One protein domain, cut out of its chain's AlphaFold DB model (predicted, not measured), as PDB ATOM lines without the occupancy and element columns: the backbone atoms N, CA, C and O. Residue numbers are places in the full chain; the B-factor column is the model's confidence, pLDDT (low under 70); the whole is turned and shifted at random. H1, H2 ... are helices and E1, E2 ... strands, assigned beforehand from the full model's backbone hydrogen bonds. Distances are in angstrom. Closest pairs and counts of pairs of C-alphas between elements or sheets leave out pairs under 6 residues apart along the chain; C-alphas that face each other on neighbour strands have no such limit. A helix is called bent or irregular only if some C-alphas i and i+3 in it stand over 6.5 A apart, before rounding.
ATOM      1  N   ILE A  16     170.255 198.081 131.120       75.12
ATOM      2  CA  ILE A  16     169.357 198.839 132.000       75.12
ATOM      3  C   ILE A  16     168.415 199.710 131.168       75.12
ATOM      4  O   ILE A  16     167.200 199.571 131.271       75.12
ATOM      5  N   GLU A  17     168.944 200.570 130.298       74.38
ATOM      6  CA  GLU A  17     168.115 201.475 129.491       74.38
ATOM      7  C   GLU A  17     167.183 200.703 128.554       74.38
ATOM      8  O   GLU A  17     165.990 201.006 128.469       74.38
ATOM      9  N   ASN A  18     167.690 199.646 127.912       80.56
ATOM     10  CA  ASN A  18     166.884 198.797 127.039       80.56
ATOM     11  C   ASN A  18     165.746 198.104 127.803       80.56
ATOM     12  O   ASN A  18     164.644 197.975 127.268       80.56
ATOM     13  N   SER A  19     165.961 197.734 129.069       78.31
ATOM     14  CA  SER A  19     164.932 197.119 129.919       78.31
ATOM     15  C   SER A  19     163.759 198.049 130.239       78.31
ATOM     16  O   SER A  19     162.680 197.552 130.560       78.31
ATOM     17  N   PHE A  20     163.939 199.367 130.122       77.12
ATOM     18  CA  PHE A  20     162.883 200.360 130.334       77.12
ATOM     19  C   PHE A  20     162.332 200.942 129.037       77.12
ATOM     20  O   PHE A  20     161.141 201.245 128.972       77.12
ATOM     21  N   PHE A  21     163.170 201.104 128.014       81.50
ATOM     22  CA  PHE A  21     162.843 201.994 126.903       81.50
ATOM     23  C   PHE A  21     162.935 201.387 125.505       81.50
ATOM     24  O   PHE A  21     162.474 202.016 124.547       81.50
ATOM     25  N   MET A  22     163.503 200.192 125.351       82.19
ATOM     26  CA  MET A  22     163.574 199.550 124.042       82.19
ATOM     27  C   MET A  22     162.295 198.744 123.771       82.19
ATOM     28  O   MET A  22     161.916 197.915 124.600       82.19
ATOM     29  N   PRO A  23     161.629 198.893 122.611       88.19
ATOM     30  CA  PRO A  23     160.449 198.099 122.278       88.19
ATOM     31  C   PRO A  23     160.692 196.588 122.425       88.19
ATOM     32  O   PRO A  23     161.647 196.057 121.857       88.19
ATOM     33  N   ILE A  24     159.812 195.868 123.131       89.44
ATOM     34  CA  ILE A  24     160.027 194.442 123.449       89.44
ATOM     35  C   ILE A  24     160.109 193.613 122.166       89.44
ATOM     36  O   ILE A  24     160.941 192.722 122.037       89.44
ATOM     37  N   ASN A  25     159.283 193.947 121.171       91.06
ATOM     38  CA  ASN A  25     159.311 193.292 119.864       91.06
ATOM     39  C   ASN A  25     160.690 193.392 119.180       91.06
ATOM     40  O   ASN A  25     161.092 192.454 118.494       91.06
ATOM     41  N   GLU A  26     161.418 194.495 119.377       90.06
ATOM     42  CA  GLU A  26     162.769 194.680 118.831       90.06
ATOM     43  C   GLU A  26     163.803 193.897 119.643       90.06
ATOM     44  O   GLU A  26     164.619 193.198 119.048       90.06
ATOM     45  N   GLN A  27     163.711 193.921 120.978       90.62
ATOM     46  CA  GLN A  27     164.565 193.106 121.852       90.62
ATOM     47  C   GLN A  27     164.458 191.614 121.510       90.62
ATOM     48  O   GLN A  27     165.467 190.945 121.284       90.62
ATOM     49  N   VAL A  28     163.227 191.107 121.388       92.06
ATOM     50  CA  VAL A  28     162.947 189.718 121.002       92.06
ATOM     51  C   VAL A  28     163.515 189.422 119.616       92.06
ATOM     52  O   VAL A  28     164.156 188.394 119.440       92.06
ATOM     53  N   SER A  29     163.343 190.319 118.640       91.06
ATOM     54  CA  SER A  29     163.885 190.129 117.288       91.06
ATOM     55  C   SER A  29     165.414 190.049 117.271       91.06
ATOM     56  O   SER A  29     165.966 189.194 116.580       91.06
ATOM     57  N   LEU A  30     166.106 190.915 118.015       90.31
ATOM     58  CA  LEU A  30     167.570 190.919 118.075       90.31
ATOM     59  C   LEU A  30     168.111 189.645 118.721       90.31
ATOM     60  O   LEU A  30     168.989 188.993 118.158       90.31
ATOM     61  N   VAL A  31     167.551 189.252 119.867       90.81
ATOM     62  CA  VAL A  31     167.963 188.021 120.556       90.81
ATOM     63  C   VAL A  31     167.653 186.793 119.697       90.81
ATOM     64  O   VAL A  31     168.468 185.880 119.614       90.81
ATOM     65  N   CYS A  32     166.529 186.791 118.976       91.62
ATOM     66  CA  CYS A  32     166.191 185.742 118.018       91.62
ATOM     67  C   CYS A  32     167.280 185.549 116.956       91.62
ATOM     68  O   CYS A  32     167.712 184.428 116.701       91.62
ATOM     69  N   GLN A  33     167.745 186.648 116.354       89.88
ATOM     70  CA  GLN A  33     168.793 186.617 115.333       89.88
ATOM     71  C   GLN A  33     170.128 186.139 115.906       89.88
ATOM     72  O   GLN A  33     170.806 185.334 115.272       89.88
ATOM     73  N   GLN A  34     170.483 186.582 117.114       88.75
ATOM     74  CA  GLN A  34     171.682 186.107 117.809       88.75
ATOM     75  C   GLN A  34     171.630 184.596 118.055       88.75
ATOM     76  O   GLN A  34     172.609 183.906 117.793       88.75
ATOM     77  N   LEU A  35     170.481 184.074 118.496       88.00
ATOM     78  CA  LEU A  35     170.296 182.646 118.757       88.00
ATOM     79  C   LEU A  35     170.359 181.792 117.483       88.00
ATOM     80  O   LEU A  35     170.924 180.705 117.512       88.00
ATOM     81  N   ILE A  36     169.782 182.265 116.375       88.38
ATOM     82  CA  ILE A  36     169.772 181.531 115.097       88.38
ATOM     83  C   ILE A  36     171.164 181.498 114.461       88.38
ATOM     84  O   ILE A  36     171.554 180.482 113.889       88.38
ATOM     85  N   ASN A  37     171.909 182.599 114.554       88.56
ATOM     86  CA  ASN A  37     173.215 182.732 113.909       88.56
ATOM     87  C   ASN A  37     174.350 182.053 114.687       88.56
ATOM     88  O   ASN A  37     175.472 181.969 114.190       88.56
ATOM     89  N   ASP A  38     174.077 181.572 115.896       86.69
ATOM     90  CA  ASP A  38     175.061 180.925 116.748       86.69
ATOM     91  C   ASP A  38     174.873 179.404 116.725       86.69
ATOM     92  O   ASP A  38     173.937 178.837 117.298       86.69
ATOM     93  N   SER A  39     175.807 178.723 116.059       87.19
ATOM     94  CA  SER A  39     175.779 177.272 115.859       87.19
ATOM     95  C   SER A  39     175.782 176.473 117.165       87.19
ATOM     96  O   SER A  39     175.342 175.319 117.166       87.19
ATOM     97  N   ARG A  40     176.194 177.069 118.292       84.12
ATOM     98  CA  ARG A  40     176.181 176.422 119.613       84.12
ATOM     99  C   ARG A  40     174.770 176.086 120.091       84.12
ATOM    100  O   ARG A  40     174.596 175.133 120.845       84.12
ATOM    101  N   PHE A  41     173.762 176.820 119.624       83.94
ATOM    102  CA  PHE A  41     172.362 176.643 120.019       83.94
ATOM    103  C   PHE A  41     171.570 175.710 119.087       83.94
ATOM    104  O   PHE A  41     170.389 175.448 119.320       83.94
ATOM    105  N   SER A  42     172.217 175.153 118.059       80.19
ATOM    106  CA  SER A  42     171.591 174.270 117.059       80.19
ATOM    107  C   SER A  42     170.963 172.995 117.645       80.19
ATOM    108  O   SER A  42     169.961 172.499 117.125       80.19
ATOM    109  N   ASN A  43     171.506 172.491 118.757       81.88
ATOM    110  CA  ASN A  43     171.058 171.263 119.428       81.88
ATOM    111  C   ASN A  43     170.004 171.486 120.524       81.88
ATOM    112  O   ASN A  43     169.623 170.543 121.224       81.88
ATOM    113  N   GLY A  44     169.512 172.717 120.656       82.25
ATOM    114  CA  GLY A  44     168.530 173.096 121.658       82.25
ATOM    115  C   GLY A  44     169.115 173.930 122.787       82.25
ATOM    116  O   GLY A  44     170.302 173.850 123.096       82.25
ATOM    117  N   ILE A  45     168.252 174.734 123.407       84.75
ATOM    118  CA  ILE A  45     168.615 175.643 124.496       84.75
ATOM    119  C   ILE A  45     167.633 175.549 125.658       84.75
ATOM    120  O   ILE A  45     166.432 175.331 125.459       84.75
ATOM    121  N   HIS A  46     168.162 175.761 126.861       83.81
ATOM    122  CA  HIS A  46     167.384 176.067 128.054       83.81
ATOM    123  C   HIS A  46     167.405 177.577 128.262       83.81
ATOM    124  O   HIS A  46     168.448 178.211 128.107       83.81
ATOM    125  N   MET A  47     166.259 178.155 128.598       85.31
ATOM    126  CA  MET A  47     166.139 179.594 128.806       85.31
ATOM    127  C   MET A  47     165.556 179.882 130.181       85.31
ATOM    128  O   MET A  47     164.568 179.269 130.579       85.31
ATOM    129  N   VAL A  48     166.151 180.850 130.876       82.38
ATOM    130  CA  VAL A  48     165.681 181.345 132.171       82.38
ATOM    131  C   VAL A  48     165.366 182.830 132.031       82.38
ATOM    132  O   VAL A  48     166.237 183.629 131.697       82.38
ATOM    133  N   GLY A  49     164.110 183.197 132.260       82.88
ATOM    134  CA  GLY A  49     163.636 184.571 132.282       82.88
ATOM    135  C   GLY A  49     163.400 185.042 133.713       82.88
ATOM    136  O   GLY A  49     162.690 184.392 134.477       82.88
ATOM    137  N   LEU A  50     163.969 186.189 134.081       80.69
ATOM    138  CA  LEU A  50     163.756 186.798 135.395       80.69
ATOM    139  C   LEU A  50     162.791 187.982 135.283       80.69
ATOM    140  O   LEU A  50     163.007 188.872 134.462       80.69
ATOM    141  N   SER A  51     161.740 188.013 136.104       83.94
ATOM    142  CA  SER A  51     160.697 189.051 136.076       83.94
ATOM    143  C   SER A  51     160.136 189.247 134.661       83.94
ATOM    144  O   SER A  51     159.666 188.284 134.062       83.94
ATOM    145  N   GLN A  52     160.235 190.450 134.076       82.88
ATOM    146  CA  GLN A  52     159.807 190.696 132.692       82.88
ATOM    147  C   GLN A  52     160.544 189.823 131.659       82.88
ATOM    148  O   GLN A  52     160.030 189.579 130.572       82.88
ATOM    149  N   GLY A  53     161.725 189.298 131.999       85.06
ATOM    150  CA  GLY A  53     162.452 188.343 131.170       85.06
ATOM    151  C   GLY A  53     161.683 187.041 130.931       85.06
ATOM    152  O   GLY A  53     161.886 186.416 129.894       85.06
ATOM    153  N   GLY A  54     160.764 186.649 131.825       86.69
ATOM    154  CA  GLY A  54     159.869 185.505 131.606       86.69
ATOM    155  C   GLY A  54     158.994 185.693 130.363       86.69
ATOM    156  O   GLY A  54     158.977 184.835 129.477       86.69
ATOM    157  N   LEU A  55     158.376 186.874 130.227       87.25
ATOM    158  CA  LEU A  55     157.635 187.270 129.024       87.25
ATOM    159  C   LEU A  55     158.507 187.266 127.774       87.25
ATOM    160  O   LEU A  55     158.055 186.868 126.701       87.25
ATOM    161  N   PHE A  56     159.752 187.725 127.892       90.19
ATOM    162  CA  PHE A  56     160.643 187.855 126.741       90.19
ATOM    163  C   PHE A  56     161.063 186.476 126.235       90.19
ATOM    164  O   PHE A  56     161.015 186.225 125.031       90.19
ATOM    165  N   VAL A  57     161.393 185.558 127.148       89.50
ATOM    166  CA  VAL A  57     161.688 184.159 126.821       89.50
ATOM    167  C   VAL A  57     160.466 183.476 126.209       89.50
ATOM    168  O   VAL A  57     160.595 182.815 125.178       89.50
ATOM    169  N   ARG A  58     159.266 183.685 126.765       90.12
ATOM    170  CA  ARG A  58     158.021 183.166 126.177       90.12
ATOM    171  C   ARG A  58     157.808 183.686 124.752       90.12
ATOM    172  O   ARG A  58     157.538 182.901 123.844       90.12
ATOM    173  N   ALA A  59     158.000 184.984 124.525       92.00
ATOM    174  CA  ALA A  59     157.879 185.581 123.199       92.00
ATOM    175  C   ALA A  59     158.935 185.052 122.213       92.00
ATOM    176  O   ALA A  59     158.607 184.795 121.053       92.00
ATOM    177  N   LEU A  60     160.180 184.845 122.656       92.06
ATOM    178  CA  LEU A  60     161.237 184.212 121.856       92.06
ATOM    179  C   LEU A  60     160.844 182.799 121.430       92.06
ATOM    180  O   LEU A  60     161.052 182.412 120.280       92.06
ATOM    181  N   VAL A  61     160.236 182.035 122.333       90.75
ATOM    182  CA  VAL A  61     159.753 180.687 122.026       90.75
ATOM    183  C   VAL A  61     158.646 180.739 120.984       90.75
ATOM    184  O   VAL A  61     158.739 180.061 119.966       90.75
ATOM    185  N   GLN A  62     157.638 181.586 121.186       90.81
ATOM    186  CA  GLN A  62     156.509 181.698 120.265       90.81
ATOM    187  C   GLN A  62     156.934 182.183 118.870       90.81
ATOM    188  O   GLN A  62     156.388 181.721 117.869       90.81
ATOM    189  N   ARG A  63     157.913 183.090 118.774       92.88
ATOM    190  CA  ARG A  63     158.226 183.800 117.521       92.88
ATOM    191  C   ARG A  63     159.398 183.241 116.729       92.88
ATOM    192  O   ARG A  63     159.390 183.354 115.506       92.88
ATOM    193  N   CYS A  64     160.400 182.671 117.384       89.62
ATOM    194  CA  CYS A  64     161.605 182.229 116.690       89.62
ATOM    195  C   CYS A  64     161.478 180.802 116.136       89.62
ATOM    196  O   CYS A  64     160.736 179.997 116.695       89.62
ATOM    197  N   PRO A  65     162.220 180.437 115.085       79.00
ATOM    198  CA  PRO A  65     162.257 179.073 114.559       79.00
ATOM    199  C   PRO A  65     163.522 178.297 114.998       79.00
ATOM    200  O   PRO A  65     164.342 177.940 114.159       79.00
ATOM    201  N   PHE A  66     163.721 178.032 116.297       76.12
ATOM    202  CA  PHE A  66     164.854 177.217 116.791       76.12
ATOM    203  C   PHE A  66     164.398 175.989 117.599       76.12
ATOM    204  O   PHE A  66     163.286 175.975 118.128       76.12
ATOM    205  N   LYS A  67     165.256 174.958 117.702       63.03
ATOM    206  CA  LYS A  67     165.036 173.768 118.554       63.03
ATOM    207  C   LYS A  67     165.208 174.132 120.034       63.03
ATOM    208  O   LYS A  67     166.064 174.945 120.367       63.03
ATOM    209  N   ARG A  68     164.401 173.566 120.938       67.75
ATOM    210  CA  ARG A  68     164.276 174.019 122.344       67.75
ATOM    211  C   ARG A  68     164.292 172.848 123.308       67.75
ATOM    212  O   ARG A  68     163.922 171.759 122.900       67.75
ATOM    213  N   ARG A  69     164.711 173.092 124.557       55.44
ATOM    214  CA  ARG A  69     164.732 172.075 125.625       55.44
ATOM    215  C   ARG A  69     164.077 172.495 126.946       55.44
ATOM    216  O   ARG A  69     163.935 171.682 127.849       55.44
ATOM    217  N   GLY A  70     163.696 173.762 127.118       51.78
ATOM    218  CA  GLY A  70     162.908 174.175 128.287       51.78
ATOM    219  C   GLY A  70     162.918 175.673 128.580       51.78
ATOM    220  O   GLY A  70     163.816 176.397 128.143       51.78
ATOM    221  N   ILE A  71     161.908 176.119 129.328       54.66
ATOM    222  CA  ILE A  71     161.690 177.511 129.741       54.66
ATOM    223  C   ILE A  71     161.490 177.564 131.253       54.66
ATOM    224  O   ILE A  71     160.674 176.823 131.798       54.66
ATOM    225  N   TYR A  72     162.171 178.503 131.902       50.28
ATOM    226  CA  TYR A  72     162.051 178.777 133.328       50.28
ATOM    227  C   TYR A  72     161.766 180.263 133.549       50.28
ATOM    228  O   TYR A  72     162.420 181.107 132.939       50.28
ATOM    229  N   GLY A  73     160.813 180.591 134.420       51.25
ATOM    230  CA  GLY A  73     160.499 181.967 134.818       51.25
ATOM    231  C   GLY A  73     160.620 182.167 136.330       51.25
ATOM    232  O   GLY A  73     160.006 181.410 137.076       51.25
ATOM    233  N   PHE A  74     161.373 183.174 136.792       34.22
ATOM    234  CA  PHE A  74     161.486 183.541 138.216       34.22
ATOM    235  C   PHE A  74     161.179 185.037 138.413       34.22
ATOM    236  O   PHE A  74     161.933 185.884 137.934       34.22
ATOM    237  N   PRO A  75     160.096 185.413 139.108       41.09
ATOM    238  CA  PRO A  75     159.805 186.817 139.397       41.09
ATOM    239  C   PRO A  75     160.847 187.446 140.337       41.09
ATOM    240  O   PRO A  75     160.960 187.073 141.499       41.09
ATOM    241  N   ARG A  76     161.628 188.417 139.857       40.22
ATOM    242  CA  ARG A  76     162.400 189.326 140.723       40.22
ATOM    243  C   ARG A  76     162.640 190.656 140.023       40.22
ATOM    244  O   ARG A  76     163.420 190.723 139.078       40.22
ATOM    245  N   CYS A  77     162.003 191.714 140.509       43.16
ATOM    246  CA  CYS A  77     162.395 193.078 140.178       43.16
ATOM    247  C   CYS A  77     163.449 193.524 141.206       43.16
ATOM    248  O   CYS A  77     163.158 193.472 142.402       43.16
ATOM    249  N   PRO A  78     164.680 193.890 140.809       43.56
ATOM    250  CA  PRO A  78     165.644 194.429 141.756       43.56
ATOM    251  C   PRO A  78     165.215 195.844 142.178       43.56
ATOM    252  O   PRO A  78     165.214 196.768 141.370       43.56
ATOM    253  N   GLU A  79     164.873 196.020 143.455       43.31
ATOM    254  CA  GLU A  79     164.414 197.296 144.037       43.31
ATOM    255  C   GLU A  79     165.496 198.391 144.124       43.31
ATOM    256  O   GLU A  79     165.219 199.494 144.582       43.31
ATOM    257  N   GLN A  80     166.733 198.141 143.686       42.28
ATOM    258  CA  GLN A  80     167.865 198.998 144.064       42.28
ATOM    259  C   GLN A  80     168.265 200.093 143.063       42.28
ATOM    260  O   GLN A  80     169.109 200.911 143.409       42.28
ATOM    261  N   HIS A  81     167.654 200.201 141.874       45.06
ATOM    262  CA  HIS A  81     168.065 201.217 140.880       45.06
ATOM    263  C   HIS A  81     166.934 201.760 139.983       45.06
ATOM    264  O   HIS A  81     167.172 202.098 138.824       45.06
ATOM    265  N   ILE A  82     165.694 201.860 140.476       53.19
ATOM    266  CA  ILE A  82     164.605 202.499 139.713       53.19
ATOM    267  C   ILE A  82     164.497 203.974 140.141       53.19
ATOM    268  O   ILE A  82     164.288 204.231 141.323       53.19
ATOM    269  N   PRO A  83     164.598 204.959 139.226       49.91
ATOM    270  CA  PRO A  83     164.546 206.384 139.581       49.91
ATOM    271  C   PRO A  83     163.180 206.868 140.114       49.91
ATOM    272  O   PRO A  83     163.065 208.014 140.538       49.91
ATOM    273  N   PHE A  84     162.145 206.016 140.113       56.31
ATOM    274  CA  PHE A  84     160.792 206.323 140.586       56.31
ATOM    275  C   PHE A  84     160.160 205.108 141.285       56.31
ATOM    276  O   PHE A  84     160.486 203.966 140.962       56.31
ATOM    277  N   SER A  85     159.222 205.332 142.212       64.50
ATOM    278  CA  SER A  85     158.535 204.244 142.924       64.50
ATOM    279  C   SER A  85     157.633 203.410 141.998       64.50
ATOM    280  O   SER A  85     156.999 203.934 141.076       64.50
ATOM    281  N   CYS A  86     157.496 202.106 142.278       61.69
ATOM    282  CA  CYS A  86     156.589 201.208 141.544       61.69
ATOM    283  C   CYS A  86     155.130 201.708 141.537       61.69
ATOM    284  O   CYS A  86     154.409 201.525 140.555       61.69
ATOM    285  N   SER A  87     154.694 202.384 142.607       61.25
ATOM    286  CA  SER A  87     153.358 202.982 142.710       61.25
ATOM    287  C   SER A  87     153.157 204.153 141.745       61.25
ATOM    288  O   SER A  87     152.106 204.247 141.107       61.25
ATOM    289  N   PHE A  88     154.170 205.008 141.577       64.31
ATOM    290  CA  PHE A  88     154.131 206.117 140.626       64.31
ATOM    291  C   PHE A  88     154.092 205.617 139.178       64.31
ATOM    292  O   PHE A  88     153.272 206.073 138.379       64.31
ATOM    293  N   LEU A  89     154.909 204.610 138.853       66.56
ATOM    294  CA  LEU A  89     154.896 203.983 137.532       66.56
ATOM    295  C   LEU A  89     153.521 203.381 137.203       66.56
ATOM    296  O   LEU A  89     153.012 203.561 136.098       66.56
ATOM    297  N   ARG A  90     152.876 202.732 138.178       62.44
ATOM    298  CA  ARG A  90     151.527 202.175 138.025       62.44
ATOM    299  C   ARG A  90     150.479 203.248 137.724       62.44
ATOM    300  O   ARG A  90     149.644 203.050 136.845       62.44
ATOM    301  N   ALA A  91     150.537 204.391 138.409       68.12
ATOM    302  CA  ALA A  91     149.629 205.509 138.154       68.12
ATOM    303  C   ALA A  91     149.784 206.062 136.726       68.12
ATOM    304  O   ALA A  91     148.787 206.292 136.040       68.12
ATOM    305  N   ILE A  92     151.025 206.197 136.246       70.88
ATOM    306  CA  ILE A  92     151.309 206.598 134.861       70.88
ATOM    307  C   ILE A  92     150.750 205.574 133.869       70.88
ATOM    308  O   ILE A  92     150.102 205.957 132.895       70.88
ATOM    309  N   LEU A  93     150.978 204.279 134.104       72.56
ATOM    310  CA  LEU A  93     150.529 203.212 133.208       72.56
ATOM    311  C   LEU A  93     149.000 203.138 133.115       72.56
ATOM    312  O   LEU A  93     148.474 203.076 132.007       72.56
ATOM    313  N   ASN A  94     148.284 203.269 134.234       73.06
ATOM    314  CA  ASN A  94     146.818 203.318 134.244       73.06
ATOM    315  C   ASN A  94     146.255 204.364 133.268       73.06
ATOM    316  O   ASN A  94     145.238 204.130 132.617       73.06
ATOM    317  N   TYR A  95     146.908 205.521 133.146       72.25
ATOM    318  CA  TYR A  95     146.410 206.605 132.303       72.25
ATOM    319  C   TYR A  95     146.997 206.581 130.884       72.25
ATOM    320  O   TYR A  95     146.282 206.808 129.908       72.25
ATOM    321  N   LEU A  96     148.294 206.286 130.749       79.75
ATOM    322  CA  LEU A  96     149.050 206.505 129.513       79.75
ATOM    323  C   LEU A  96     149.473 205.231 128.784       79.75
ATOM    324  O   LEU A  96     149.954 205.353 127.652       79.75
ATOM    325  N   ALA A  97     149.293 204.034 129.360       71.12
ATOM    326  CA  ALA A  97     149.829 202.798 128.786       71.12
ATOM    327  C   ALA A  97     149.397 202.580 127.337       71.12
ATOM    328  O   ALA A  97     150.223 202.166 126.539       71.12
ATOM    329  N   TYR A  98     148.155 202.898 126.965       71.38
ATOM    330  CA  TYR A  98     147.639 202.679 125.605       71.38
ATOM    331  C   TYR A  98     147.799 203.871 124.658       71.38
ATOM    332  O   TYR A  98     147.411 203.790 123.490       71.38
ATOM    333  N   SER A  99     148.399 204.965 125.134       73.50
ATOM    334  CA  SER A  99     148.681 206.128 124.300       73.50
ATOM    335  C   SER A  99     149.731 205.805 123.233       73.50
ATOM    336  O   SER A  99     150.676 205.040 123.455       73.50
ATOM    337  N   ASP A 100     149.599 206.430 122.062       68.44
ATOM    338  CA  ASP A 100     150.505 206.171 120.943       68.44
ATOM    339  C   ASP A 100     151.959 206.545 121.250       68.44
ATOM    340  O   ASP A 100     152.877 205.933 120.711       68.44
ATOM    341  N   LYS A 101     152.193 207.529 122.121       62.88
ATOM    342  CA  LYS A 101     153.543 207.938 122.526       62.88
ATOM    343  C   LYS A 101     154.225 206.860 123.369       62.88
ATOM    344  O   LYS A 101     155.358 206.504 123.079       62.88
ATOM    345  N   VAL A 102     153.513 206.284 124.339       68.69
ATOM    346  CA  VAL A 102     154.074 205.312 125.294       68.69
ATOM    347  C   VAL A 102     154.243 203.920 124.671       68.69
ATOM    348  O   VAL A 102     155.296 203.300 124.827       68.69
ATOM    349  N   GLN A 103     153.270 203.464 123.871       62.91
ATOM    350  CA  GLN A 103     153.384 202.216 123.092       62.91
ATOM    351  C   GLN A 103     154.389 202.321 121.927       62.91
ATOM    352  O   GLN A 103     154.621 201.341 121.229       62.91
ATOM    353  N   GLY A 104     154.948 203.502 121.631       57.88
ATOM    354  CA  GLY A 104     155.833 203.693 120.476       57.88
ATOM    355  C   GLY A 104     155.116 203.703 119.112       57.88
ATOM    356  O   GLY A 104     155.754 203.525 118.070       57.88
ATOM    357  N   ARG A 105     153.791 203.929 119.080       54.91
ATOM    358  CA  ARG A 105     152.986 204.127 117.854       54.91
ATOM    359  C   ARG A 105     153.148 205.514 117.226       54.91
ATOM    360  O   ARG A 105     153.034 205.625 116.005       54.91
ATOM    361  N   CYS A 106     153.468 206.544 118.014       44.31
ATOM    362  CA  CYS A 106     153.536 207.941 117.561       44.31
ATOM    363  C   CYS A 106     154.559 208.165 116.427       44.31
ATOM    364  O   CYS A 106     154.466 209.136 115.682       44.31
ATOM    365  N   VAL A 107     155.498 207.236 116.237       43.41
ATOM    366  CA  VAL A 107     156.576 207.364 115.253       43.41
ATOM    367  C   VAL A 107     156.231 206.717 113.901       43.41
ATOM    368  O   VAL A 107     156.738 207.155 112.875       43.41
ATOM    369  N   LYS A 108     155.306 205.742 113.825       41.66
ATOM    370  CA  LYS A 108     154.984 205.070 112.540       41.66
ATOM    371  C   LYS A 108     154.312 206.000 111.520       41.66
ATOM    372  O   LYS A 108     154.576 205.881 110.327       41.66
ATOM    373  N   LYS A 109     153.468 206.937 111.973       42.28
ATOM    374  CA  LYS A 109     152.777 207.898 111.088       42.28
ATOM    375  C   LYS A 109     153.712 209.004 110.575       42.28
ATOM    376  O   LYS A 109     153.561 209.434 109.437       42.28
ATOM    377  N   LEU A 110     154.693 209.418 111.383       39.16
ATOM    378  CA  LEU A 110     155.653 210.477 111.040       39.16
ATOM    379  C   LEU A 110     156.851 209.958 110.210       39.16
ATOM    380  O   LEU A 110     157.302 210.640 109.292       39.16
ATOM    381  N   LEU A 111     157.322 208.728 110.463       43.69
ATOM    382  CA  LEU A 111     158.504 208.132 109.808       43.69
ATOM    383  C   LEU A 111     158.312 207.745 108.341       43.69
ATOM    384  O   LEU A 111     159.298 207.533 107.640       43.69
ATOM    385  N   ARG A 112     157.074 207.688 107.832       48.69
ATOM    386  CA  ARG A 112     156.858 207.534 106.383       48.69
ATOM    387  C   ARG A 112     157.343 208.765 105.604       48.69
ATOM    388  O   ARG A 112     157.622 208.648 104.418       48.69
ATOM    389  N   LYS A 113     157.430 209.932 106.256       47.47
ATOM    390  CA  LYS A 113     157.718 211.217 105.604       47.47
ATOM    391  C   LYS A 113     159.193 211.640 105.678       47.47
ATOM    392  O   LYS A 113     159.655 212.307 104.763       47.47
ATOM    393  N   TYR A 114     159.940 211.240 106.710       47.19
ATOM    394  CA  TYR A 114     161.325 211.690 106.933       47.19
ATOM    395  C   TYR A 114     162.224 210.515 107.337       47.19
ATOM    396  O   TYR A 114     162.459 210.265 108.515       47.19
ATOM    397  N   ARG A 115     162.694 209.757 106.342       45.25
ATOM    398  CA  ARG A 115     163.407 208.477 106.512       45.25
ATOM    399  C   ARG A 115     164.927 208.619 106.739       45.25
ATOM    400  O   ARG A 115     165.596 207.604 106.887       45.25
ATOM    401  N   THR A 116     165.482 209.836 106.773       44.09
ATOM    402  CA  THR A 116     166.933 210.015 106.534       44.09
ATOM    403  C   THR A 116     167.684 210.957 107.483       44.09
ATOM    404  O   THR A 116     168.878 211.133 107.283       44.09
ATOM    405  N   ILE A 117     167.041 211.590 108.477       46.81
ATOM    406  CA  ILE A 117     167.664 212.750 109.166       46.81
ATOM    407  C   ILE A 117     167.897 212.558 110.674       46.81
ATOM    408  O   ILE A 117     168.827 213.150 111.208       46.81
ATOM    409  N   TYR A 118     167.143 211.703 111.370       39.88
ATOM    410  CA  TYR A 118     167.323 211.519 112.816       39.88
ATOM    411  C   TYR A 118     167.522 210.041 113.169       39.88
ATOM    412  O   TYR A 118     166.630 209.239 112.858       39.88
ATOM    413  N   PRO A 119     168.634 209.652 113.833       41.84
ATOM    414  CA  PRO A 119     168.732 208.329 114.436       41.84
ATOM    415  C   PRO A 119     167.565 208.204 115.417       41.84
ATOM    416  O   PRO A 119     167.417 208.977 116.362       41.84
ATOM    417  N   THR A 120     166.639 207.312 115.086       43.53
ATOM    418  CA  THR A 120     165.322 207.230 115.707       43.53
ATOM    419  C   THR A 120     165.472 206.634 117.099       43.53
ATOM    420  O   THR A 120     165.392 205.423 117.267       43.53
ATOM    421  N   PHE A 121     165.684 207.472 118.111       45.22
ATOM    422  CA  PHE A 121     165.553 207.052 119.500       45.22
ATOM    423  C   PHE A 121     164.071 206.777 119.791       45.22
ATOM    424  O   PHE A 121     163.287 207.649 120.168       45.22
ATOM    425  N   LYS A 122     163.658 205.545 119.503       53.25
ATOM    426  CA  LYS A 122     162.297 205.043 119.668       53.25
ATOM    427  C   LYS A 122     162.091 204.626 121.125       53.25
ATOM    428  O   LYS A 122     161.967 203.444 121.416       53.25
ATOM    429  N   TYR A 123     162.072 205.595 122.039       57.56
ATOM    430  CA  TYR A 123     161.755 205.324 123.440       57.56
ATOM    431  C   TYR A 123     160.308 204.810 123.534       57.56
ATOM    432  O   TYR A 123     159.358 205.531 123.227       57.56
ATOM    433  N   SER A 124     160.134 203.546 123.921       70.00
ATOM    434  CA  SER A 124     158.845 202.962 124.291       70.00
ATOM    435  C   SER A 124     158.969 202.375 125.679       70.00
ATOM    436  O   SER A 124     159.861 201.572 125.931       70.00
ATOM    437  N   LEU A 125     158.052 202.745 126.571       80.69
ATOM    438  CA  LEU A 125     158.057 202.211 127.924       80.69
ATOM    439  C   LEU A 125     157.758 200.710 127.866       80.69
ATOM    440  O   LEU A 125     156.659 200.295 127.488       80.69
ATOM    441  N   VAL A 126     158.745 199.893 128.219       85.50
ATOM    442  CA  VAL A 126     158.668 198.428 128.190       85.50
ATOM    443  C   VAL A 126     157.499 197.934 129.032       85.50
ATOM    444  O   VAL A 126     156.697 197.128 128.567       85.50
ATOM    445  N   GLN A 127     157.326 198.506 130.220       82.31
ATOM    446  CA  GLN A 127     156.270 198.139 131.157       82.31
ATOM    447  C   GLN A 127     154.865 198.372 130.584       82.31
ATOM    448  O   GLN A 127     153.940 197.622 130.877       82.31
ATOM    449  N   ALA A 128     154.691 199.363 129.702       81.56
ATOM    450  CA  ALA A 128     153.403 199.618 129.060       81.56
ATOM    451  C   ALA A 128     153.028 198.554 128.022       81.56
ATOM    452  O   ALA A 128     151.848 198.313 127.777       81.56
ATOM    453  N   GLN A 129     154.014 197.909 127.401       86.44
ATOM    454  CA  GLN A 129     153.780 196.908 126.360       86.44
ATOM    455  C   GLN A 129     153.221 195.590 126.924       86.44
ATOM    456  O   GLN A 129     152.641 194.807 126.170       86.44
ATOM    457  N   TYR A 130     153.335 195.373 128.239       85.62
ATOM    458  CA  TYR A 130     152.658 194.296 128.967       85.62
ATOM    459  C   TYR A 130     151.685 194.788 130.041       85.62
ATOM    460  O   TYR A 130     151.265 194.022 130.902       85.62
ATOM    461  N   TRP A 131     151.277 196.056 129.969       82.94
ATOM    462  CA  TRP A 131     150.212 196.561 130.818       82.94
ATOM    463  C   TRP A 131     148.857 196.009 130.366       82.94
ATOM    464  O   TRP A 131     148.437 196.203 129.217       82.94
ATOM    465  N   HIS A 132     148.155 195.360 131.290       82.81
ATOM    466  CA  HIS A 132     146.840 194.781 131.061       82.81
ATOM    467  C   HIS A 132     145.825 195.386 132.031       82.81
ATOM    468  O   HIS A 132     145.866 195.140 133.232       82.81
ATOM    469  N   ASP A 133     144.947 196.231 131.494       79.56
ATOM    470  CA  ASP A 133     143.859 196.862 132.233       79.56
ATOM    471  C   ASP A 133     142.561 196.051 132.061       79.56
ATOM    472  O   ASP A 133     141.918 196.167 131.012       79.56
ATOM    473  N   PRO A 134     142.136 195.274 133.077       75.81
ATOM    474  CA  PRO A 134     140.952 194.422 132.975       75.81
ATOM    475  C   PRO A 134     139.646 195.224 132.883       75.81
ATOM    476  O   PRO A 134     138.617 194.687 132.488       75.81
ATOM    477  N   THR A 135     139.661 196.514 133.238       78.69
ATOM    478  CA  THR A 135     138.469 197.375 133.148       78.69
ATOM    479  C   THR A 135     138.239 197.907 131.734       78.69
ATOM    480  O   THR A 135     137.142 198.359 131.411       78.69
ATOM    481  N   ARG A 136     139.266 197.856 130.874       81.12
ATOM    482  CA  ARG A 136     139.241 198.359 129.494       81.12
ATOM    483  C   ARG A 136     139.815 197.321 128.532       81.12
ATOM    484  O   ARG A 136     140.722 197.614 127.753       81.12
ATOM    485  N   GLU A 137     139.250 196.118 128.577       84.69
ATOM    486  CA  GLU A 137     139.741 194.951 127.836       84.69
ATOM    487  C   GLU A 137     139.830 195.196 126.323       84.69
ATOM    488  O   GLU A 137     140.863 194.930 125.720       84.69
ATOM    489  N   GLU A 138     138.806 195.784 125.700       88.62
ATOM    490  CA  GLU A 138     138.823 196.064 124.255       88.62
ATOM    491  C   GLU A 138     139.928 197.055 123.865       88.62
ATOM    492  O   GLU A 138     140.612 196.880 122.854       88.62
ATOM    493  N   LEU A 139     140.174 198.064 124.710       83.50
ATOM    494  CA  LEU A 139     141.262 199.014 124.499       83.50
ATOM    495  C   LEU A 139     142.620 198.323 124.650       83.50
ATOM    496  O   LEU A 139     143.501 198.544 123.822       83.50
ATOM    497  N   TYR A 140     142.791 197.470 125.664       82.69
ATOM    498  CA  TYR A 140     143.984 196.638 125.820       82.69
ATOM    499  C   TYR A 140     144.214 195.777 124.578       82.69
ATOM    500  O   TYR A 140     145.288 195.856 123.971       82.69
ATOM    501  N   LYS A 141     143.196 195.013 124.170       85.94
ATOM    502  CA  LYS A 141     143.255 194.132 123.010       85.94
ATOM    503  C   LYS A 141     143.662 194.922 121.794       85.94
ATOM    504  O   LYS A 141     144.669 194.570 121.209       85.94
ATOM    505  N   GLU A 142     143.004 196.030 121.465       88.62
ATOM    506  CA  GLU A 142     143.315 196.854 120.292       88.62
ATOM    507  C   GLU A 142     144.710 197.513 120.373       88.62
ATOM    508  O   GLU A 142     145.476 197.541 119.395       88.62
ATOM    509  N   LYS A 143     145.069 198.063 121.539       85.31
ATOM    510  CA  LYS A 143     146.190 198.998 121.666       85.31
ATOM    511  C   LYS A 143     147.501 198.366 122.103       85.31
ATOM    512  O   LYS A 143     148.530 198.902 121.689       85.31
ATOM    513  N   SER A 144     147.506 197.275 122.859       84.88
ATOM    514  CA  SER A 144     148.755 196.593 123.205       84.88
ATOM    515  C   SER A 144     149.468 196.107 121.929       84.88
ATOM    516  O   SER A 144     148.846 195.590 120.990       84.88
ATOM    517  N   LEU A 145     150.785 196.324 121.875       88.00
ATOM    518  CA  LEU A 145     151.640 195.903 120.761       88.00
ATOM    519  C   LEU A 145     152.431 194.621 121.037       88.00
ATOM    520  O   LEU A 145     153.077 194.112 120.120       88.00
ATOM    521  N   PHE A 146     152.428 194.138 122.279       91.12
ATOM    522  CA  PHE A 146     153.209 192.975 122.685       91.12
ATOM    523  C   PHE A 146     152.340 191.944 123.394       91.12
ATOM    524  O   PHE A 146     152.100 190.890 122.813       91.12
ATOM    525  N   LEU A 147     151.827 192.239 124.594       88.75
ATOM    526  CA  LEU A 147     151.154 191.220 125.405       88.75
ATOM    527  C   LEU A 147     149.904 190.653 124.722       88.75
ATOM    528  O   LEU A 147     149.768 189.440 124.620       88.75
ATOM    529  N   SER A 148     149.064 191.511 124.143       88.19
ATOM    530  CA  SER A 148     147.885 191.078 123.374       88.19
ATOM    531  C   SER A 148     148.212 190.280 122.103       88.19
ATOM    532  O   SER A 148     147.373 189.511 121.639       88.19
ATOM    533  N   ASP A 149     149.415 190.426 121.537       91.94
ATOM    534  CA  ASP A 149     149.866 189.628 120.388       91.94
ATOM    535  C   ASP A 149     150.303 188.230 120.832       91.94
ATOM    536  O   ASP A 149     149.766 187.233 120.363       91.94
ATOM    537  N   ILE A 150     151.214 188.141 121.804       90.62
ATOM    538  CA  ILE A 150     151.708 186.847 122.299       90.62
ATOM    539  C   ILE A 150     150.645 186.062 123.087       90.62
ATOM    540  O   ILE A 150     150.790 184.853 123.281       90.62
ATOM    541  N   ASN A 151     149.572 186.733 123.521       87.88
ATOM    542  CA  ASN A 151     148.374 186.130 124.109       87.88
ATOM    543  C   ASN A 151     147.259 185.878 123.081       87.88
ATOM    544  O   ASN A 151     146.168 185.495 123.474       87.88
ATOM    545  N   GLN A 152     147.506 186.043 121.777       88.69
ATOM    546  CA  GLN A 152     146.551 185.677 120.720       88.69
ATOM    547  C   GLN A 152     145.197 186.413 120.805       88.69
ATOM    548  O   GLN A 152     144.205 185.942 120.252       88.69
ATOM    549  N   GLU A 153     145.145 187.572 121.467       85.44
ATOM    550  CA  GLU A 153     143.898 188.271 121.819       85.44
ATOM    551  C   GLU A 153     143.244 188.970 120.621       85.44
ATOM    552  O   GLU A 153     142.037 189.190 120.589       85.44
ATOM    553  N   LYS A 154     144.054 189.352 119.624       82.25
ATOM    554  CA  LYS A 154     143.575 189.968 118.373       82.25
ATOM    555  C   LYS A 154     143.288 188.931 117.299       82.25
ATOM    556  O   LYS A 154     142.308 189.019 116.568       82.25
ATOM    557  N   LYS A 155     144.235 188.011 117.126       87.75
ATOM    558  CA  LYS A 155     144.251 187.017 116.059       87.75
ATOM    559  C   LYS A 155     145.003 185.797 116.554       87.75
ATOM    560  O   LYS A 155     146.105 185.915 117.083       87.75
ATOM    561  N   VAL A 156     144.437 184.626 116.297       89.31
ATOM    562  CA  VAL A 156     145.111 183.361 116.568       89.31
ATOM    563  C   VAL A 156     146.210 183.146 115.530       89.31
ATOM    564  O   VAL A 156     145.957 183.103 114.326       89.31
ATOM    565  N   ASN A 157     147.446 183.028 116.009       90.25
ATOM    566  CA  ASN A 157     148.611 182.641 115.227       90.25
ATOM    567  C   ASN A 157     149.009 181.200 115.573       90.25
ATOM    568  O   ASN A 157     149.661 180.961 116.592       90.25
ATOM    569  N   ASP A 158     148.625 180.237 114.736       91.75
ATOM    570  CA  ASP A 158     148.878 178.814 115.001       91.75
ATOM    571  C   ASP A 158     150.369 178.472 115.095       91.75
ATOM    572  O   ASP A 158     150.735 177.533 115.800       91.75
ATOM    573  N   THR A 159     151.247 179.251 114.460       90.94
ATOM    574  CA  THR A 159     152.699 179.076 114.590       90.94
ATOM    575  C   THR A 159     153.151 179.249 116.037       90.94
ATOM    576  O   THR A 159     153.980 178.479 116.513       90.94
ATOM    577  N   TYR A 160     152.567 180.198 116.779       90.81
ATOM    578  CA  TYR A 160     152.928 180.423 118.182       90.81
ATOM    579  C   TYR A 160     152.541 179.228 119.049       90.81
ATOM    580  O   TYR A 160     153.316 178.826 119.914       90.81
ATOM    581  N   ARG A 161     151.368 178.635 118.791       86.62
ATOM    582  CA  ARG A 161     150.925 177.410 119.470       86.62
ATOM    583  C   ARG A 161     151.875 176.254 119.156       86.62
ATOM    584  O   ARG A 161     152.432 175.678 120.083       86.62
ATOM    585  N   LYS A 162     152.131 175.996 117.870       88.06
ATOM    586  CA  LYS A 162     153.037 174.930 117.413       88.06
ATOM    587  C   LYS A 162     154.431 175.062 118.017       88.06
ATOM    588  O   LYS A 162     155.031 174.072 118.403       88.06
ATOM    589  N   HIS A 163     154.959 176.278 118.133       88.50
ATOM    590  CA  HIS A 163     156.266 176.489 118.753       88.50
ATOM    591  C   HIS A 163     156.278 176.232 120.261       88.50
ATOM    592  O   HIS A 163     157.281 175.739 120.772       88.50
ATOM    593  N   MET A 164     155.193 176.559 120.969       85.50
ATOM    594  CA  MET A 164     155.064 176.267 122.400       85.50
ATOM    595  C   MET A 164     154.910 174.766 122.669       85.50
ATOM    596  O   MET A 164     155.425 174.286 123.671       85.50
ATOM    597  N   GLU A 165     154.267 174.020 121.768       85.75
ATOM    598  CA  GLU A 165     154.142 172.554 121.847       85.75
ATOM    599  C   GLU A 165     155.493 171.826 121.712       85.75
ATOM    600  O   GLU A 165     155.621 170.693 122.159       85.75
ATOM    601  N   LEU A 166     156.512 172.477 121.137       85.50
ATOM    602  CA  LEU A 166     157.872 171.934 121.002       85.50
ATOM    603  C   LEU A 166     158.745 172.138 122.251       85.50
ATOM    604  O   LEU A 166     159.937 171.833 122.219       85.50
ATOM    605  N   VAL A 167     158.213 172.736 123.315       84.00
ATOM    606  CA  VAL A 167     158.960 172.957 124.554       84.00
ATOM    607  C   VAL A 167     158.861 171.712 125.428       84.00
ATOM    608  O   VAL A 167     157.772 171.372 125.877       84.00
ATOM    609  N   ASP A 168     160.001 171.091 125.743       84.50
ATOM    610  CA  ASP A 168     160.037 169.893 126.597       84.50
ATOM    611  C   ASP A 168     159.459 170.145 128.002       84.50
ATOM    612  O   ASP A 168     158.753 169.306 128.557       84.50
ATOM    613  N   ALA A 169     159.756 171.311 128.587       80.50
ATOM    614  CA  ALA A 169     159.265 171.705 129.903       80.50
ATOM    615  C   ALA A 169     159.070 173.223 130.022       80.50
ATOM    616  O   ALA A 169     159.958 174.010 129.677       80.50
ATOM    617  N   LEU A 170     157.923 173.627 130.572       83.81
ATOM    618  CA  LEU A 170     157.631 174.997 130.989       83.81
ATOM    619  C   LEU A 170     157.501 175.029 132.512       83.81
ATOM    620  O   LEU A 170     156.541 174.498 133.067       83.81
ATOM    621  N   VAL A 171     158.460 175.664 133.183       80.25
ATOM    622  CA  VAL A 171     158.485 175.802 134.641       80.25
ATOM    623  C   VAL A 171     158.145 177.235 135.024       80.25
ATOM    624  O   VAL A 171     158.863 178.178 134.680       80.25
ATOM    625  N   LEU A 172     157.049 177.385 135.764       80.00
ATOM    626  CA  LEU A 172     156.573 178.663 136.279       80.00
ATOM    627  C   LEU A 172     156.739 178.701 137.799       80.00
ATOM    628  O   LEU A 172     156.350 177.761 138.493       80.00
ATOM    629  N   VAL A 173     157.302 179.792 138.313       78.00
ATOM    630  CA  VAL A 173     157.548 179.982 139.746       78.00
ATOM    631  C   VAL A 173     156.727 181.169 140.244       78.00
ATOM    632  O   VAL A 173     156.907 182.287 139.770       78.00
ATOM    633  N   LYS A 174     155.860 180.937 141.239       79.44
ATOM    634  CA  LYS A 174     155.153 181.995 141.979       79.44
ATOM    635  C   LYS A 174     155.774 182.182 143.354       79.44
ATOM    636  O   LYS A 174     155.851 181.225 144.125       79.44
ATOM    637  N   PHE A 175     156.093 183.422 143.717       78.56
ATOM    638  CA  PHE A 175     156.369 183.769 145.112       78.56
ATOM    639  C   PHE A 175     155.061 184.008 145.855       78.56
ATOM    640  O   PHE A 175     154.238 184.827 145.452       78.56
ATOM    641  N   GLN A 176     154.853 183.282 146.956       77.25
ATOM    642  CA  GLN A 176     153.623 183.393 147.749       77.25
ATOM    643  C   GLN A 176     153.409 184.817 148.289       77.25
ATOM    644  O   GLN A 176     152.281 185.317 148.280       77.25
ATOM    645  N   ASN A 177     154.507 185.476 148.666       83.00
ATOM    646  CA  ASN A 177     154.530 186.807 149.266       83.00
ATOM    647  C   ASN A 177     155.056 187.879 148.293       83.00
ATOM    648  O   ASN A 177     155.715 188.821 148.722       83.00
ATOM    649  N   ASP A 178     154.816 187.720 146.986       73.50
ATOM    650  CA  ASP A 178     155.166 188.745 145.994       73.50
ATOM    651  C   ASP A 178     154.315 190.009 146.198       73.50
ATOM    652  O   ASP A 178     153.083 189.946 146.196       73.50
ATOM    653  N   THR A 179     154.972 191.151 146.387       77.38
ATOM    654  CA  THR A 179     154.346 192.478 146.521       77.38
ATOM    655  C   THR A 179     154.526 193.346 145.275       77.38
ATOM    656  O   THR A 179     153.981 194.449 145.212       77.38
ATOM    657  N   ILE A 180     155.285 192.867 144.286       75.56
ATOM    658  CA  ILE A 180     155.677 193.613 143.091       75.56
ATOM    659  C   ILE A 180     154.764 193.267 141.920       75.56
ATOM    660  O   ILE A 180     154.234 194.159 141.254       75.56
ATOM    661  N   VAL A 181     154.568 191.973 141.665       74.75
ATOM    662  CA  VAL A 181     153.704 191.502 140.582       74.75
ATOM    663  C   VAL A 181     152.252 191.542 141.043       74.75
ATOM    664  O   VAL A 181     151.869 190.881 142.007       74.75
ATOM    665  N   VAL A 182     151.426 192.320 140.340       70.44
ATOM    666  CA  VAL A 182     150.008 192.489 140.673       70.44
ATOM    667  C   VAL A 182     149.146 192.264 139.428       70.44
ATOM    668  O   VAL A 182     149.247 193.063 138.496       70.44
ATOM    669  N   PRO A 183     148.259 191.250 139.422       79.06
ATOM    670  CA  PRO A 183     148.075 190.217 140.453       79.06
ATOM    671  C   PRO A 183     149.220 189.185 140.449       79.06
ATOM    672  O   PRO A 183     149.701 188.806 139.387       79.06
ATOM    673  N   ARG A 184     149.631 188.669 141.615       75.69
ATOM    674  CA  ARG A 184     150.732 187.680 141.739       75.69
ATOM    675  C   ARG A 184     150.476 186.384 140.969       75.69
ATOM    676  O   ARG A 184     151.408 185.679 140.585       75.69
ATOM    677  N   GLU A 185     149.209 186.053 140.747       77.00
ATOM    678  CA  GLU A 185     148.750 184.894 139.983       77.00
ATOM    679  C   GLU A 185     149.207 184.944 138.521       77.00
ATOM    680  O   GLU A 185     149.333 183.895 137.891       77.00
ATOM    681  N   SER A 186     149.538 186.132 138.004       71.31
ATOM    682  CA  SER A 186     150.007 186.302 136.631       71.31
ATOM    683  C   SER A 186     151.287 185.510 136.326       71.31
ATOM    684  O   SER A 186     151.506 185.149 135.176       71.31
ATOM    685  N   THR A 187     152.069 185.176 137.362       66.38
ATOM    686  CA  THR A 187     153.341 184.434 137.290       66.38
ATOM    687  C   THR A 187     153.197 182.943 136.964       66.38
ATOM    688  O   THR A 187     154.142 182.325 136.477       66.38
ATOM    689  N   VAL A 188     152.038 182.340 137.252       59.19
ATOM    690  CA  VAL A 188     151.799 180.882 137.139       59.19
ATOM    691  C   VAL A 188     150.491 180.534 136.440       59.19
ATOM    692  O   VAL A 188     150.089 179.373 136.430       59.19
TER     693      VAL A 188
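Overview. This is residues 16 to 188 of the 201 residues of a protein of Fasciola hepatica (UniProt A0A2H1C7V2). A small wall of three parallel strands, in the order E1, E2, E3, has H3 over one face and its other face bare of named helices; H2 and H9 pack on H3. Beyond them lies a group of mostly short helices with few contacts, H1, H4, H6, H7 and H8, and residues 112 to 119 stick out past H5. The printed part has 173 residues with ten named helices and three strands, in the order H1 H2 E1 H3 E2 H4 H5 H6 H7 H8 H9 E3 H10, and is mostly helix. It is compact, with a radius of gyration of the C-alphas of 17.0 A and spans of 46 by 42 by 34 A.

Arrangement. Start at H1, residues 16 to 21, which touches H6, residues 126 to 129; their closest C-alphas, of Phe 20 and Val 126, are 5.1 A apart. H2, residues 24 to 37, touches residues 56 to 60 alone of H3, residues 52 to 63, closest at the C-alphas of Val 28 and Leu 60, 5.8 A, with a steep tilt of 60 degrees, the same way. E1, residues 46 to 50, is the parallel neighbour of E2, residues 70 to 74, with N 49 and O 72 within hydrogen-bond range at 2.8 A. E2 is also parallel to E3, residues 170 to 172; look for N 171 and O 71, 2.9 A apart. H3 is on this sheet in two layers, helix over strands, at a height of 8.8 A, over E1 and E2 and along the strands, at 8 degrees to E1 on the local plane. E1, H3, E2 form a strand-helix-strand unit, two parallel neighbours joined through a helix, with a right-handed crossover; a second runs from E2 through H4, residues 86 to 96, H5, residues 106 to 110, H6, H7, residues 134 to 143, H8, residues 147 to 150, and H9, residues 158 to 165, to E3. H4 is close but not clearly touching H6, the C-alphas of Leu 93 and Ala 128 being closest at 6.2 A. H5 touches no helix. H7 and H8 only just touch, only at the corner, with 3 pairs of C-alphas within 8 A, closest at Lys 141 and Ser 148, 5.6 A. H9 touches residues 61 to 63 alone of H3, closest at the C-alphas of Gln 62 and Tyr 160, 4.3 A, with a steep tilt of 64 degrees, opposite ways. H10, residues 184 to 187, touches no helix. Every O i to N i+4 pair is within hydrogen-bond range in H1, H2, H3 and H9, against 6 of 7 in H4, 4 of 6 in H7 and 0 of 1 in H5, which has 1 of 2 O i to N i+3 pairs; H6, H8 and H10 are too short.

Along the chain. Find C-alpha 16 at (169.357, 198.839, 132.000), where H1 begins. H2 runs 20.1 A from C-alpha 24 at (160.027, 194.442, 123.449), H3 16.7 A, H4 15.2 A, E1 13.5 A and E2 13.7 A. H7 is irregular, with C-alphas 135 and 138 9.0 A apart, and H5 only just, with C-alphas 106 and 109 6.52 A apart. H10 ends at C-alpha 187, (153.341, 184.434, 137.290).

Size, cuts and confidence. The two C-alphas farthest apart, those of Thr 116 and Gln 176, are 50.8 A apart. The printed part has no cut; the links E2 to H4, H5 to H6 and E3 to H10 are long. The model's pLDDT is under 70 at residues 67 to 91, 100 to 123 and 187 to 188.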